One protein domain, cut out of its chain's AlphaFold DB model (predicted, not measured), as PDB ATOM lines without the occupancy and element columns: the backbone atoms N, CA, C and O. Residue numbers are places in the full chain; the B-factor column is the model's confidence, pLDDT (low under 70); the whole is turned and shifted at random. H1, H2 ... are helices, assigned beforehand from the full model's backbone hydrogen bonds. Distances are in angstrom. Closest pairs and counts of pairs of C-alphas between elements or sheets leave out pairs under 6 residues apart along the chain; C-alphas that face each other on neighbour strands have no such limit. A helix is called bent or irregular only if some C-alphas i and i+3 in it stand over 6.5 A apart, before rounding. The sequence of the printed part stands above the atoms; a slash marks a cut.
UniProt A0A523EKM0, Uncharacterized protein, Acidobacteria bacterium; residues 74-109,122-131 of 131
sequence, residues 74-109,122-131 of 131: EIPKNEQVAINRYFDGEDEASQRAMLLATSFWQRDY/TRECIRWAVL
ATOM      1  N   GLU A  74     -22.447 -19.183  37.190       89.25
ATOM      2  CA  GLU A  74     -23.400 -20.298  37.146       89.25
ATOM      3  C   GLU A  74     -24.611 -20.037  38.061       89.25
ATOM      4  O   GLU A  74     -24.831 -20.703  39.073       89.25
ATOM      5  N   ILE A  75     -25.408 -19.026  37.717       88.31
ATOM      6  CA  ILE A  75     -26.608 -18.631  38.463       88.31
ATOM      7  C   ILE A  75     -27.762 -18.299  37.499       88.31
ATOM      8  O   ILE A  75     -27.538 -18.093  36.302       88.31
ATOM      9  N   PRO A  76     -29.016 -18.225  37.981       90.31
ATOM     10  CA  PRO A  76     -30.151 -17.853  37.144       90.31
ATOM     11  C   PRO A  76     -29.987 -16.475  36.482       90.31
ATOM     12  O   PRO A  76     -29.661 -15.486  37.133       90.31
ATOM     13  N   LYS A  77     -30.298 -16.379  35.182       89.31
ATOM     14  CA  LYS A  77     -30.161 -15.138  34.389       89.31
ATOM     15  C   LYS A  77     -30.923 -13.937  34.974       89.31
ATOM     16  O   LYS A  77     -30.517 -12.795  34.778       89.31
ATOM     17  N   ASN A  78     -32.035 -14.168  35.672       89.31
ATOM     18  CA  ASN A  78     -32.822 -13.106  36.305       89.31
ATOM     19  C   ASN A  78     -32.092 -12.417  37.475       89.31
ATOM     20  O   ASN A  78     -32.499 -11.323  37.858       89.31
ATOM     21  N   GLU A  79     -31.003 -12.995  37.992       88.56
ATOM     22  CA  GLU A  79     -30.164 -12.369  39.023       88.56
ATOM     23  C   GLU A  79     -29.308 -11.210  38.480       88.56
ATOM     24  O   GLU A  79     -28.885 -10.349  39.251       88.56
ATOM     25  N   GLN A  80     -29.110 -11.108  37.156       91.56
ATOM     26  CA  GLN A  80     -28.251 -10.079  36.548       91.56
ATOM     27  C   GLN A  80     -28.645  -8.649  36.953       91.56
ATOM     28  O   GLN A  80     -27.786  -7.810  37.201       91.56
ATOM     29  N   VAL A  81     -29.946  -8.362  37.080       92.12
ATOM     30  CA  VAL A  81     -30.426  -7.025  37.476       92.12
ATOM     31  C   VAL A  81     -29.990  -6.671  38.902       92.12
ATOM     32  O   VAL A  81     -29.640  -5.523  39.177       92.12
ATOM     33  N   ALA A  82     -30.021  -7.638  39.821       91.19
ATOM     34  CA  ALA A  82     -29.589  -7.427  41.197       91.19
ATOM     35  C   ALA A  82     -28.062  -7.303  41.297       91.19
ATOM     36  O   ALA A  82     -27.570  -6.481  42.065       91.19
ATOM     37  N   ILE A  83     -27.331  -8.064  40.480       89.00
ATOM     38  CA  ILE A  83     -25.868  -8.002  40.385       89.00
ATOM     39  C   ILE A  83     -25.403  -6.647  39.857       89.00
ATOM     40  O   ILE A  83     -24.541  -6.027  40.474       89.00
ATOM     41  N   ASN A  84     -26.015  -6.139  38.785       90.31
ATOM     42  CA  ASN A  84     -25.685  -4.813  38.256       90.31
ATOM     43  C   ASN A  84     -25.911  -3.737  39.323       90.31
ATOM     44  O   ASN A  84     -25.018  -2.947  39.615       90.31
ATOM     45  N   ARG A  85     -27.059  -3.783  40.019       90.12
ATOM     46  CA  ARG A  85     -27.343  -2.861  41.128       90.12
ATOM     47  C   ARG A  85     -26.288  -2.940  42.240       90.12
ATOM     48  O   ARG A  85     -25.922  -1.912  42.808       90.12
ATOM     49  N   TYR A  86     -25.794  -4.143  42.539       86.62
ATOM     50  CA  TYR A  86     -24.729  -4.326  43.518       86.62
ATOM     51  C   TYR A  86     -23.435  -3.601  43.135       86.62
ATOM     52  O   TYR A  86     -22.807  -2.994  44.008       86.62
ATOM     53  N   PHE A  87     -23.064  -3.588  41.857       83.44
ATOM     54  CA  PHE A  87     -21.874  -2.874  41.384       83.44
ATOM     55  C   PHE A  87     -22.081  -1.372  41.171       83.44
ATOM     56  O   PHE A  87     -21.133  -0.610  41.363       83.44
ATOM     57  N   ASP A  88     -23.304  -0.946  40.854       87.44
ATOM     58  CA  ASP A  88     -23.620   0.455  40.552       87.44
ATOM     59  C   ASP A  88     -23.863   1.324  41.796       87.44
ATOM     60  O   ASP A  88     -23.697   2.541  41.743       87.44
ATOM     61  N   GLY A  89     -24.291   0.739  42.922       82.69
ATOM     62  CA  GLY A  89     -24.625   1.527  44.112       82.69
ATOM     63  C   GLY A  89     -23.408   2.088  44.858       82.69
ATOM     64  O   GLY A  89     -22.298   1.576  44.760       82.69
ATOM     65  N   GLU A  90     -23.608   3.102  45.695       81.81
ATOM     66  CA  GLU A  90     -22.522   3.671  46.511       81.81
ATOM     67  C   GLU A  90     -22.324   2.881  47.816       81.81
ATOM     68  O   GLU A  90     -21.217   2.436  48.119       81.81
ATOM     69  N   ASP A  91     -23.412   2.601  48.543       88.00
ATOM     70  CA  ASP A  91     -23.386   1.850  49.806       88.00
ATOM     71  C   ASP A  91     -23.296   0.335  49.576       88.00
ATOM     72  O   ASP A  91     -24.292  -0.344  49.316       88.00
ATOM     73  N   GLU A  92     -22.086  -0.203  49.713       81.62
ATOM     74  CA  GLU A  92     -21.808  -1.630  49.559       81.62
ATOM     75  C   GLU A  92     -22.654  -2.514  50.466       81.62
ATOM     76  O   GLU A  92     -23.172  -3.537  50.016       81.62
ATOM     77  N   ALA A  93     -22.773  -2.148  51.740       85.06
ATOM     78  CA  ALA A  93     -23.421  -2.997  52.724       85.06
ATOM     79  C   ALA A  93     -24.911  -3.130  52.403       85.06
ATOM     80  O   ALA A  93     -25.447  -4.241  52.380       85.06
ATOM     81  N   SER A  94     -25.552  -2.005  52.080       89.75
ATOM     82  CA  SER A  94     -26.951  -1.972  51.655       89.75
ATOM     83  C   SER A  94     -27.164  -2.731  50.348       89.75
ATOM     84  O   SER A  94     -28.021  -3.616  50.276       89.75
ATOM     85  N   GLN A  95     -26.340  -2.482  49.326       89.38
ATOM     86  CA  GLN A  95     -26.498  -3.175  48.050       89.38
ATOM     87  C   GLN A  95     -26.249  -4.680  48.155       89.38
ATOM     88  O   GLN A  95     -26.949  -5.474  47.524       89.38
ATOM     89  N   ARG A  96     -25.284  -5.095  48.980       85.38
ATOM     90  CA  ARG A  96     -25.039  -6.509  49.264       85.38
ATOM     91  C   ARG A  96     -26.250  -7.133  49.945       85.38
ATOM     92  O   ARG A  96     -26.654  -8.223  49.560       85.38
ATOM     93  N   ALA A  97     -26.845  -6.457  50.926       89.88
ATOM     94  CA  ALA A  97     -28.059  -6.941  51.576       89.88
ATOM     95  C   ALA A  97     -29.213  -7.105  50.571       89.88
ATOM     96  O   ALA A  97     -29.910  -8.117  50.608       89.88
ATOM     97  N   MET A  98     -29.373  -6.166  49.633       91.50
ATOM     98  CA  MET A  98     -30.377  -6.262  48.567       91.50
ATOM     99  C   MET A  98     -30.120  -7.428  47.607       91.50
ATOM    100  O   MET A  98     -31.066  -8.126  47.248       91.50
ATOM    101  N   LEU A  99     -28.865  -7.657  47.203       89.19
ATOM    102  CA  LEU A  99     -28.491  -8.808  46.375       89.19
ATOM    103  C   LEU A  99     -28.805 -10.117  47.099       89.19
ATOM    104  O   LEU A  99     -29.465 -10.987  46.546       89.19
ATOM    105  N   LEU A 100     -28.391 -10.241  48.358       89.75
ATOM    106  CA  LEU A 100     -28.608 -11.458  49.137       89.75
ATOM    107  C   LEU A 100     -30.075 -11.702  49.501       89.75
ATOM    108  O   LEU A 100     -30.410 -12.805  49.920       89.75
ATOM    109  N   ALA A 101     -30.950 -10.711  49.345       92.56
ATOM    110  CA  ALA A 101     -32.384 -10.867  49.549       92.56
ATOM    111  C   ALA A 101     -33.116 -11.466  48.331       92.56
ATOM    112  O   ALA A 101     -34.317 -11.726  48.424       92.56
ATOM    113  N   THR A 102     -32.451 -11.679  47.187       90.56
ATOM    114  CA  THR A 102     -33.103 -12.271  46.008       90.56
ATOM    115  C   THR A 102     -33.301 -13.782  46.150       90.56
ATOM    116  O   THR A 102     -32.686 -14.459  46.981       90.56
ATOM    117  N   SER A 103     -34.184 -14.331  45.310       90.88
ATOM    118  CA  SER A 103     -34.631 -15.722  45.392       90.88
ATOM    119  C   SER A 103     -33.500 -16.743  45.326       90.88
ATOM    120  O   SER A 103     -33.590 -17.767  45.996       90.88
ATOM    121  N   PHE A 104     -32.443 -16.493  44.543       88.31
ATOM    122  CA  PHE A 104     -31.341 -17.442  44.418       88.31
ATOM    123  C   PHE A 104     -30.548 -17.610  45.720       88.31
ATOM    124  O   PHE A 104     -30.122 -18.721  46.033       88.31
ATOM    125  N   TRP A 105     -30.360 -16.540  46.490       88.00
ATOM    126  CA  TRP A 105     -29.582 -16.580  47.732       88.00
ATOM    127  C   TRP A 105     -30.399 -17.080  48.929       88.00
ATOM    128  O   TRP A 105     -29.828 -17.596  49.884       88.00
ATOM    129  N   GLN A 106     -31.731 -16.994  48.851       88.31
ATOM    130  CA  GLN A 106     -32.674 -17.383  49.911       88.31
ATOM    131  C   GLN A 106     -33.302 -18.776  49.710       88.31
ATOM    132  O   GLN A 106     -34.322 -19.089  50.316       88.31
ATOM    133  N   ARG A 107     -32.743 -19.618  48.832       87.50
ATOM    134  CA  ARG A 107     -33.298 -20.951  48.531       87.50
ATOM    135  C   ARG A 107     -33.284 -21.872  49.753       87.50
ATOM    136  O   ARG A 107     -32.303 -21.911  50.488       87.50
ATOM    137  N   ASP A 108     -34.306 -22.715  49.883       89.62
ATOM    138  CA  ASP A 108     -34.349 -23.747  50.930       89.62
ATOM    139  C   ASP A 108     -33.277 -24.827  50.719       89.62
ATOM    140  O   ASP A 108     -32.645 -25.300  51.663       89.62
ATOM    141  N   TYR A 109     -33.048 -25.212  49.458       87.44
ATOM    142  CA  TYR A 109     -31.997 -26.158  49.097       87.44
ATOM    143  C   TYR A 109     -30.694 -25.421  48.794       87.44
ATOM    144  O   TYR A 109     -30.578 -24.726  47.779       87.44
ATOM    145  N   THR A 122     -15.242  -8.932  47.569       49.72
ATOM    146  CA  THR A 122     -16.054  -9.313  46.393       49.72
ATOM    147  C   THR A 122     -16.352  -8.150  45.450       49.72
ATOM    148  O   THR A 122     -16.377  -8.337  44.234       49.72
ATOM    149  N   ARG A 123     -16.541  -6.936  45.978       55.22
ATOM    150  CA  ARG A 123     -16.999  -5.803  45.162       55.22
ATOM    151  C   ARG A 123     -15.941  -5.275  44.205       55.22
ATOM    152  O   ARG A 123     -16.245  -4.937  43.068       55.22
ATOM    153  N   GLU A 124     -14.697  -5.224  44.654       43.88
ATOM    154  CA  GLU A 124     -13.623  -4.538  43.932       43.88
ATOM    155  C   GLU A 124     -13.044  -5.384  42.787       43.88
ATOM    156  O   GLU A 124     -12.656  -4.827  41.763       43.88
ATOM    157  N   CYS A 125     -13.069  -6.719  42.907       41.09
ATOM    158  CA  CYS A 125     -12.618  -7.630  41.846       41.09
ATOM    159  C   CYS A 125     -13.641  -7.783  40.706       41.09
ATOM    160  O   CYS A 125     -13.251  -7.972  39.559       41.09
ATOM    161  N   ILE A 126     -14.945  -7.714  41.000       46.88
ATOM    162  CA  ILE A 126     -15.996  -8.064  40.025       46.88
ATOM    163  C   ILE A 126     -16.581  -6.822  39.324       46.88
ATOM    164  O   ILE A 126     -17.064  -6.936  38.199       46.88
ATOM    165  N   ARG A 127     -16.449  -5.617  39.907       37.84
ATOM    166  CA  ARG A 127     -16.961  -4.350  39.333       37.84
ATOM    167  C   ARG A 127     -16.455  -4.043  37.915       37.84
ATOM    168  O   ARG A 127     -17.132  -3.331  37.187       37.84
ATOM    169  N   TRP A 128     -15.296  -4.572  37.529       30.22
ATOM    170  CA  TRP A 128     -14.687  -4.364  36.206       30.22
ATOM    171  C   TRP A 128     -14.778  -5.587  35.286       30.22
ATOM    172  O   TRP A 128     -14.329  -5.526  34.148       30.22
ATOM    173  N   ALA A 129     -15.342  -6.691  35.780       33.69
ATOM    174  CA  ALA A 129     -15.394  -7.975  35.090       33.69
ATOM    175  C   ALA A 129     -16.810  -8.357  34.626       33.69
ATOM    176  O   ALA A 129     -17.014  -9.422  34.051       33.69
ATOM    177  N   VAL A 130     -17.804  -7.510  34.887       33.47
ATOM    178  CA  VAL A 130     -19.175  -7.666  34.401       33.47
ATOM    179  C   VAL A 130     -19.514  -6.387  33.645       33.47
ATOM    180  O   VAL A 130     -19.773  -5.357  34.263       33.47
ATOM    181  N   LEU A 131     -19.437  -6.455  32.314       31.11
ATOM    182  CA  LEU A 131     -20.030  -5.475  31.400       31.11
ATOM    183  C   LEU A 131     -21.443  -5.927  31.018       31.11
ATOM    184  O   LEU A 131     -21.619  -7.145  30.773       31.11
TER     185      LEU A 131
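Overview. This is residues 74 to 109 and 122 to 131 of the 131 residues of an uncharacterized protein of Acidobacteria bacterium (UniProt A0A523EKM0). A helical hairpin of two helices, H1 and H2, lying side by side and running opposite ways, makes the body; a very short helix, H3, lies near the end where the hairpin turns. At the other end of the hairpin, residues 101 to 109 lead away from the end of H2 to the cut as a tail with no named element. The printed part has 46 residues with three named helices, in the order H1, H2, H3 along the chain, and no named strand; the class is all helix. The whole is compact, with a radius of gyration of the C-alphas of 10.7 A, and the C-alphas span 30 by 21 by 16 A along their three main axes.

Arrangement. H1, residues 77 to 88, touches H2, residues 92 to 100, with its residues 82 to 86 alone. The closest C-alphas of the two are those of Tyr 86 and Gln 95, 5.0 A apart. Their lines stand at a shallow tilt of 7 degrees and they run opposite ways, a helical hairpin joined by a tight link of 3 residues. H3, residues 123 to 126, is close to H1 but not clearly touching it; their closest C-alphas are those of Phe 87 and Arg 123, 6.8 A apart. H3 is also close to H2 but not clearly touching it; there the closest C-alphas are those of Glu 92 and Arg 123, 7.7 A apart. In H2 every pair of O i and N i+4 is within hydrogen-bond range, in H1 6 of 8 are, and H3 is too short for such a pair, while its 1 pair of O i and N i+3 is not within range.

Along the chain. After residues 74 to 76, H1 begins at C-alpha 77, (-30.161, -15.138, 34.389), and measures 18.0 A to C-alpha 88. H1 is irregular, but only just: C-alphas 78 and 81 are 6.6 A apart. H2 begins at C-alpha 92, (-21.808, -1.630, 49.559), and measures 12.0 A to C-alpha 100. H3 measures 5.7 A and ends at C-alpha 126, (-15.996, -8.064, 40.025).

Size, cuts and confidence. The two C-alphas farthest apart are those of Glu 90, in the link from H1 to H2, and Tyr 109, the last printed residue before the cut, at 31.4 A. Residues 110 to 121 are not printed, and C-alphas 109 and 122 are 23.4 A apart across this cut, which lies in the link from H2 to H3. The printed part ends at Leu 131, the chain's last residue. The mean pLDDT of the printed part is 78.0; residues 122 to 131 are under 70, and H3 has a mean of 47.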